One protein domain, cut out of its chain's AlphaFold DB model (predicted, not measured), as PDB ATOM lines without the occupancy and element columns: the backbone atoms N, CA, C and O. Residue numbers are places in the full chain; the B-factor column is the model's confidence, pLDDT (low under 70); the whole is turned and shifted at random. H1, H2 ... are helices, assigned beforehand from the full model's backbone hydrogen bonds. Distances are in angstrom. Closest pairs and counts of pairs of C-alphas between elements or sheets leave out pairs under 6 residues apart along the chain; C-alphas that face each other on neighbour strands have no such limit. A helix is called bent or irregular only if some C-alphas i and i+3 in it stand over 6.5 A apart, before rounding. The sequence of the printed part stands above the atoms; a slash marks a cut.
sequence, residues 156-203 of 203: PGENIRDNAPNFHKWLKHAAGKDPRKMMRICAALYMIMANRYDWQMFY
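What this domain is: This is residues 156 to 203 of the 203 residues of the protein "Bacteriophage P4 DNA primase" of Shigella dysenteriae (UniProt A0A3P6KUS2). Two helices, H2 and the longer H3, meet as a wide V, with the second half of H2 near the first half of H3. A single short helical turn, H1, comes before H2 at the far end of one arm, and beyond the far end of H3 the chain folds back and closes with another short turn, H4. The printed part has 48 residues with four named helices, in the order H1, H2, H3, H4, and no named strand; the class is all helix. It is only just loose, close to compact, with a radius of gyration of the C-alphas of 11.9 A, and the C-alphas span 30 by 26 by 15 A.

How they stand to each other: H1, residues 160 to 163, and H2, residues 165 to 174, only just touch, with 3 pairs of C-alphas within 8 A, and they touch only at the corner by their tight link; the closest C-alphas are those of Arg 161 and His 168, 5.3 A apart. H2 touches H3, residues 179 to 193, and H3 does so with residues 179 to 185 alone. Their closest C-alphas are those of Leu 171 and Met 182, 6.1 A apart. H2 and H3 run opposite ways at a steep tilt of 69 degrees, only just short of about perpendicular. H3 and H4, residues 199 to 202, only just touch, with 3 pairs of C-alphas within 8 A, the closest being those of Arg 184 and Phe 202, 7.3 A apart. H1 is apart from H3 and H4, and H2 is apart from H4. Every O i to N i+4 pair is within hydrogen-bond range in H2 and H3; H1 and H4 are too short for such a pair, and the one O i to N i+3 pair is within range in H4 but not in H1.

Where its parts are: H1 runs from C-alpha 160 at (25.633, 19.539, -24.442) to C-alpha 163, 5.4 A. H2 follows from Pro 165 to Ala 174, 14.1 A from first to last C-alpha. H3 begins at C-alpha 179, (32.251, 23.551, -34.755), and reaches Met 193 after 21.0 A. H4 runs from Trp 199 to C-alpha 202 at (21.228, 31.853, -40.548); it is neither bent nor irregular, but only just: C-alphas 199 and 202 are 6.2 A apart.

The domain as a whole: The two C-alphas farthest apart are those of Pro 156 and Gln 200, 33.1 A. The printed part has no cut and ends at Tyr 203, the chain's last residue. The three links between helices are tight. Residues 162 to 167, of which 165 to 167 belong to H2, stand free. The mean pLDDT of the printed part is 86.9, and the model's confidence is low, under 70, at residues 199 to 203.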
ATOM      1  N   PRO A 156      24.535  24.469 -12.901       92.62
ATOM      2  CA  PRO A 156      25.806  25.166 -13.084       92.62
ATOM      3  C   PRO A 156      26.807  24.339 -13.906       92.62
ATOM      4  O   PRO A 156      27.162  23.222 -13.534       92.62
ATOM      5  N   GLY A 157      27.277  24.899 -15.025       91.38
ATOM      6  CA  GLY A 157      28.216  24.229 -15.933       91.38
ATOM      7  C   GLY A 157      27.586  23.197 -16.876       91.38
ATOM      8  O   GLY A 157      28.321  22.543 -17.624       91.38
ATOM      9  N   GLU A 158      26.256  23.064 -16.872       92.06
ATOM     10  CA  GLU A 158      25.532  22.194 -17.794       92.06
ATOM     11  C   GLU A 158      25.844  22.549 -19.246       92.06
ATOM     12  O   GLU A 158      25.798  23.707 -19.669       92.06
ATOM     13  N   ASN A 159      26.208  21.532 -20.024       90.06
ATOM     14  CA  ASN A 159      26.546  21.704 -21.421       90.06
ATOM     15  C   ASN A 159      26.238  20.445 -22.234       90.06
ATOM     16  O   ASN A 159      26.268  19.321 -21.741       90.06
ATOM     17  N   ILE A 160      26.011  20.629 -23.534       88.50
ATOM     18  CA  ILE A 160      25.633  19.539 -24.442       88.50
ATOM     19  C   ILE A 160      26.669  18.401 -24.457       88.50
ATOM     20  O   ILE A 160      26.295  17.236 -24.578       88.50
ATOM     21  N   ARG A 161      27.969  18.712 -24.361       89.88
ATOM     22  CA  ARG A 161      29.037  17.704 -24.463       89.88
ATOM     23  C   ARG A 161      28.985  16.718 -23.301       89.88
ATOM     24  O   ARG A 161      29.114  15.517 -23.538       89.88
ATOM     25  N   ASP A 162      28.805  17.235 -22.093       92.19
ATOM     26  CA  ASP A 162      28.932  16.462 -20.863       92.19
ATOM     27  C   ASP A 162      27.565  15.918 -20.400       92.19
ATOM     28  O   ASP A 162      27.483  14.775 -19.954       92.19
ATOM     29  N   ASN A 163      26.480  16.677 -20.598       91.44
ATOM     30  CA  ASN A 163      25.128  16.332 -20.136       91.44
ATOM     31  C   ASN A 163      24.267  15.633 -21.202       91.44
ATOM     32  O   ASN A 163      23.324  14.924 -20.862       91.44
ATOM     33  N   ALA A 164      24.609  15.760 -22.488       92.06
ATOM     34  CA  ALA A 164      23.921  15.076 -23.585       92.06
ATOM     35  C   ALA A 164      24.917  14.338 -24.507       92.06
ATOM     36  O   ALA A 164      24.969  14.590 -25.716       92.06
ATOM     37  N   PRO A 165      25.716  13.385 -23.985       94.50
ATOM     38  CA  PRO A 165      26.876  12.832 -24.691       94.50
ATOM     39  C   PRO A 165      26.517  12.105 -25.995       94.50
ATOM     40  O   PRO A 165      27.282  12.149 -26.960       94.50
ATOM     41  N   ASN A 166      25.353  11.452 -26.062       96.00
ATOM     42  CA  ASN A 166      24.886  10.796 -27.287       96.00
ATOM     43  C   ASN A 166      24.476  11.818 -28.352       96.00
ATOM     44  O   ASN A 166      24.889  11.694 -29.507       96.00
ATOM     45  N   PHE A 167      23.747  12.862 -27.953       94.31
ATOM     46  CA  PHE A 167      23.399  13.965 -28.843       94.31
ATOM     47  C   PHE A 167      24.655  14.699 -29.324       94.31
ATOM     48  O   PHE A 167      24.801  14.949 -30.516       94.31
ATOM     49  N   HIS A 168      25.630  14.942 -28.444       95.31
ATOM     50  CA  HIS A 168      26.902  15.551 -28.820       95.31
ATOM     51  C   HIS A 168      27.698  14.699 -29.821       95.31
ATOM     52  O   HIS A 168      28.237  15.236 -30.791       95.31
ATOM     53  N   LYS A 169      27.771  13.373 -29.624       96.19
ATOM     54  CA  LYS A 169      28.418  12.449 -30.575       96.19
ATOM     55  C   LYS A 169      27.748  12.505 -31.946       96.19
ATOM     56  O   LYS A 169      28.452  12.625 -32.949       96.19
ATOM     57  N   TRP A 170      26.416  12.455 -31.978       97.19
ATOM     58  CA  TRP A 170      25.639  12.596 -33.208       97.19
ATOM     59  C   TRP A 170      25.900  13.947 -33.881       97.19
ATOM     60  O   TRP A 170      26.281  13.980 -35.047       97.19
ATOM     61  N   LEU A 171      25.812  15.049 -33.135       96.12
ATOM     62  CA  LEU A 171      26.014  16.407 -33.637       96.12
ATOM     63  C   LEU A 171      27.419  16.581 -34.230       96.12
ATOM     64  O   LEU A 171      27.584  17.110 -35.328       96.12
ATOM     65  N   LYS A 172      28.442  16.081 -33.529       96.25
ATOM     66  CA  LYS A 172      29.834  16.099 -33.986       96.25
ATOM     67  C   LYS A 172      30.027  15.273 -35.258       96.25
ATOM     68  O   LYS A 172      30.798  15.679 -36.127       96.25
ATOM     69  N   HIS A 173      29.358  14.126 -35.371       96.19
ATOM     70  CA  HIS A 173      29.399  13.292 -36.570       96.19
ATOM     71  C   HIS A 173      28.701  13.975 -37.755       96.19
ATOM     72  O   HIS A 173      29.328  14.156 -38.797       96.19
ATOM     73  N   ALA A 174      27.459  14.434 -37.570       95.75
ATOM     74  CA  ALA A 174      26.655  15.113 -38.587       95.75
ATOM     75  C   ALA A 174      27.334  16.383 -39.127       95.75
ATOM     76  O   ALA A 174      27.275  16.680 -40.317       95.75
ATOM     77  N   ALA A 175      28.045  17.107 -38.264       95.81
ATOM     78  CA  ALA A 175      28.792  18.301 -38.635       95.81
ATOM     79  C   ALA A 175      30.182  18.020 -39.240       95.81
ATOM     80  O   ALA A 175      30.917  18.965 -39.527       95.81
ATOM     81  N   GLY A 176      30.607  16.760 -39.390       95.31
ATOM     82  CA  GLY A 176      31.960  16.433 -39.857       95.31
ATOM     83  C   GLY A 176      33.065  16.960 -38.932       95.31
ATOM     84  O   GLY A 176      34.141  17.320 -39.399       95.31
ATOM     85  N   LYS A 177      32.793  17.026 -37.621       93.81
ATOM     86  CA  LYS A 177      33.661  17.602 -36.576       93.81
ATOM     87  C   LYS A 177      33.935  19.111 -36.720       93.81
ATOM     88  O   LYS A 177      34.820  19.610 -36.031       93.81
ATOM     89  N   ASP A 178      33.188  19.835 -37.560       95.88
ATOM     90  CA  ASP A 178      33.301  21.290 -37.731       95.88
ATOM     91  C   ASP A 178      32.420  22.041 -36.707       95.88
ATOM     92  O   ASP A 178      31.186  21.969 -36.792       95.88
ATOM     93  N   PRO A 179      33.006  22.815 -35.770       91.75
ATOM     94  CA  PRO A 179      32.251  23.551 -34.755       91.75
ATOM     95  C   PRO A 179      31.246  24.561 -35.327       91.75
ATOM     96  O   PRO A 179      30.175  24.753 -34.752       91.75
ATOM     97  N   ARG A 180      31.540  25.190 -36.475       92.50
ATOM     98  CA  ARG A 180      30.624  26.152 -37.114       92.50
ATOM     99  C   ARG A 180      29.406  25.449 -37.701       92.50
ATOM    100  O   ARG A 180      28.306  25.998 -37.682       92.50
ATOM    101  N   LYS A 181      29.578  24.235 -38.230       92.94
ATOM    102  CA  LYS A 181      28.451  23.410 -38.695       92.94
ATOM    103  C   LYS A 181      27.617  22.896 -37.526       92.94
ATOM    104  O   LYS A 181      26.397  22.955 -37.611       92.94
ATOM    105  N   MET A 182      28.251  22.483 -36.425       93.81
ATOM    106  CA  MET A 182      27.532  22.104 -35.201       93.81
ATOM    107  C   MET A 182      26.645  23.252 -34.702       93.81
ATOM    108  O   MET A 182      25.468  23.035 -34.439       93.81
ATOM    109  N   MET A 183      27.182  24.477 -34.649       91.00
ATOM    110  CA  MET A 183      26.423  25.663 -34.235       91.00
ATOM    111  C   MET A 183      25.212  25.925 -35.142       91.00
ATOM    112  O   MET A 183      24.118  26.171 -34.646       91.00
ATOM    113  N   ARG A 184      25.383  25.819 -36.467       90.81
ATOM    114  CA  ARG A 184      24.281  25.990 -37.430       90.81
ATOM    115  C   ARG A 184      23.192  24.929 -37.281       90.81
ATOM    116  O   ARG A 184      22.018  25.264 -37.367       90.81
ATOM    117  N   ILE A 185      23.561  23.676 -37.007       92.06
ATOM    118  CA  ILE A 185      22.588  22.611 -36.717       92.06
ATOM    119  C   ILE A 185      21.811  22.935 -35.434       92.06
ATOM    120  O   ILE A 185      20.589  22.845 -35.439       92.06
ATOM    121  N   CYS A 186      22.484  23.356 -34.358       90.38
ATOM    122  CA  CYS A 186      21.801  23.758 -33.124       90.38
ATOM    123  C   CYS A 186      20.854  24.943 -33.345       90.38
ATOM    124  O   CYS A 186      19.731  24.908 -32.854       90.38
ATOM    125  N   ALA A 187      21.277  25.956 -34.108       87.94
ATOM    126  CA  ALA A 187      20.420  27.083 -34.461       87.94
ATOM    127  C   ALA A 187      19.177  26.616 -35.235       87.94
ATOM    128  O   ALA A 187      18.067  26.989 -34.879       87.94
ATOM    129  N   ALA A 188      19.336  25.731 -36.225       88.50
ATOM    130  CA  ALA A 188      18.207  25.171 -36.967       88.50
ATOM    131  C   ALA A 188      17.241  24.376 -36.066       88.50
ATOM    132  O   ALA A 188      16.031  24.551 -36.162       88.50
ATOM    133  N   LEU A 189      17.761  23.545 -35.155       89.38
ATOM    134  CA  LEU A 189      16.940  22.797 -34.196       89.38
ATOM    135  C   LEU A 189      16.191  23.723 -33.230       89.38
ATOM    136  O   LEU A 189      15.014  23.498 -32.966       89.38
ATOM    137  N   TYR A 190      16.851  24.775 -32.743       84.00
ATOM    138  CA  TYR A 190      16.215  25.797 -31.915       84.00
ATOM    139  C   TYR A 190      15.086  26.507 -32.668       84.00
ATOM    140  O   TYR A 190      14.010  26.693 -32.118       84.00
ATOM    141  N   MET A 191      15.289  26.848 -33.941       82.12
ATOM    142  CA  MET A 191      14.270  27.510 -34.761       82.12
ATOM    143  C   MET A 191      13.041  26.627 -34.994       82.12
ATOM    144  O   MET A 191      11.920  27.125 -34.927       82.12
ATOM    145  N   ILE A 192      13.244  25.323 -35.215       84.25
ATOM    146  CA  ILE A 192      12.151  24.340 -35.298       84.25
ATOM    147  C   ILE A 192      11.404  24.274 -33.964       84.25
ATOM    148  O   ILE A 192      10.178  24.307 -33.945       84.25
ATOM    149  N   MET A 193      12.137  24.212 -32.849       81.81
ATOM    150  CA  MET A 193      11.553  24.150 -31.508       81.81
ATOM    151  C   MET A 193      10.770  25.417 -31.148       81.81
ATOM    152  O   MET A 193       9.716  25.320 -30.535       81.81
ATOM    153  N   ALA A 194      11.263  26.587 -31.553       76.38
ATOM    154  CA  ALA A 194      10.649  27.886 -31.291       76.38
ATOM    155  C   ALA A 194       9.620  28.319 -32.336       76.38
ATOM    156  O   ALA A 194       9.199  29.474 -32.328       76.38
ATOM    157  N   ASN A 195       9.241  27.421 -33.251       76.50
ATOM    158  CA  ASN A 195       8.274  27.687 -34.311       76.50
ATOM    159  C   ASN A 195       8.585  28.976 -35.108       76.50
ATOM    160  O   ASN A 195       7.698  29.753 -35.461       76.50
ATOM    161  N   ARG A 196       9.877  29.239 -35.347       72.81
ATOM    162  CA  ARG A 196      10.369  30.453 -36.011       72.81
ATOM    163  C   ARG A 196      10.524  30.226 -37.516       72.81
ATOM    164  O   ARG A 196      11.115  29.240 -37.961       72.81
ATOM    165  N   TYR A 197      10.042  31.184 -38.309       73.19
ATOM    166  CA  TYR A 197       9.969  31.088 -39.777       73.19
ATOM    167  C   TYR A 197      10.998  31.960 -40.521       73.19
ATOM    168  O   TYR A 197      11.117  31.876 -41.739       73.19
ATOM    169  N   ASP A 198      11.805  32.751 -39.812       72.38
ATOM    170  CA  ASP A 198      12.837  33.649 -40.353       72.38
ATOM    171  C   ASP A 198      14.170  32.937 -40.660       72.38
ATOM    172  O   ASP A 198      15.241  33.293 -40.169       72.38
ATOM    173  N   TRP A 199      14.111  31.905 -41.504       67.31
ATOM    174  CA  TRP A 199      15.236  31.001 -41.780       67.31
ATOM    175  C   TRP A 199      16.395  31.698 -42.506       67.31
ATOM    176  O   TRP A 199      17.542  31.269 -42.398       67.31
ATOM    177  N   GLN A 200      16.116  32.801 -43.207       66.31
ATOM    178  CA  GLN A 200      17.103  33.593 -43.941       66.31
ATOM    179  C   GLN A 200      18.202  34.216 -43.064       66.31
ATOM    180  O   GLN A 200      19.244  34.589 -43.588       66.31
ATOM    181  N   MET A 201      18.004  34.324 -41.747       62.03
ATOM    182  CA  MET A 201      18.965  34.976 -40.844       62.03
ATOM    183  C   MET A 201      20.197  34.110 -40.513       62.03
ATOM    184  O   MET A 201      21.100  34.576 -39.821       62.03
ATOM    185  N   PHE A 202      20.244  32.856 -40.983       57.38
ATOM    186  CA  PHE A 202      21.228  31.853 -40.548       57.38
ATOM    187  C   PHE A 202      22.035  31.189 -41.680       57.38
ATOM    188  O   PHE A 202      22.846  30.296 -41.399       57.38
ATOM    189  N   TYR A 203      21.829  31.611 -42.933       53.84
ATOM    190  CA  TYR A 203      22.572  31.132 -44.109       53.84
ATOM    191  C   TYR A 203      23.721  32.061 -44.495       53.84
ATOM    192  O   TYR A 203      23.544  33.294 -44.412       53.84
TER     193      TYR A 203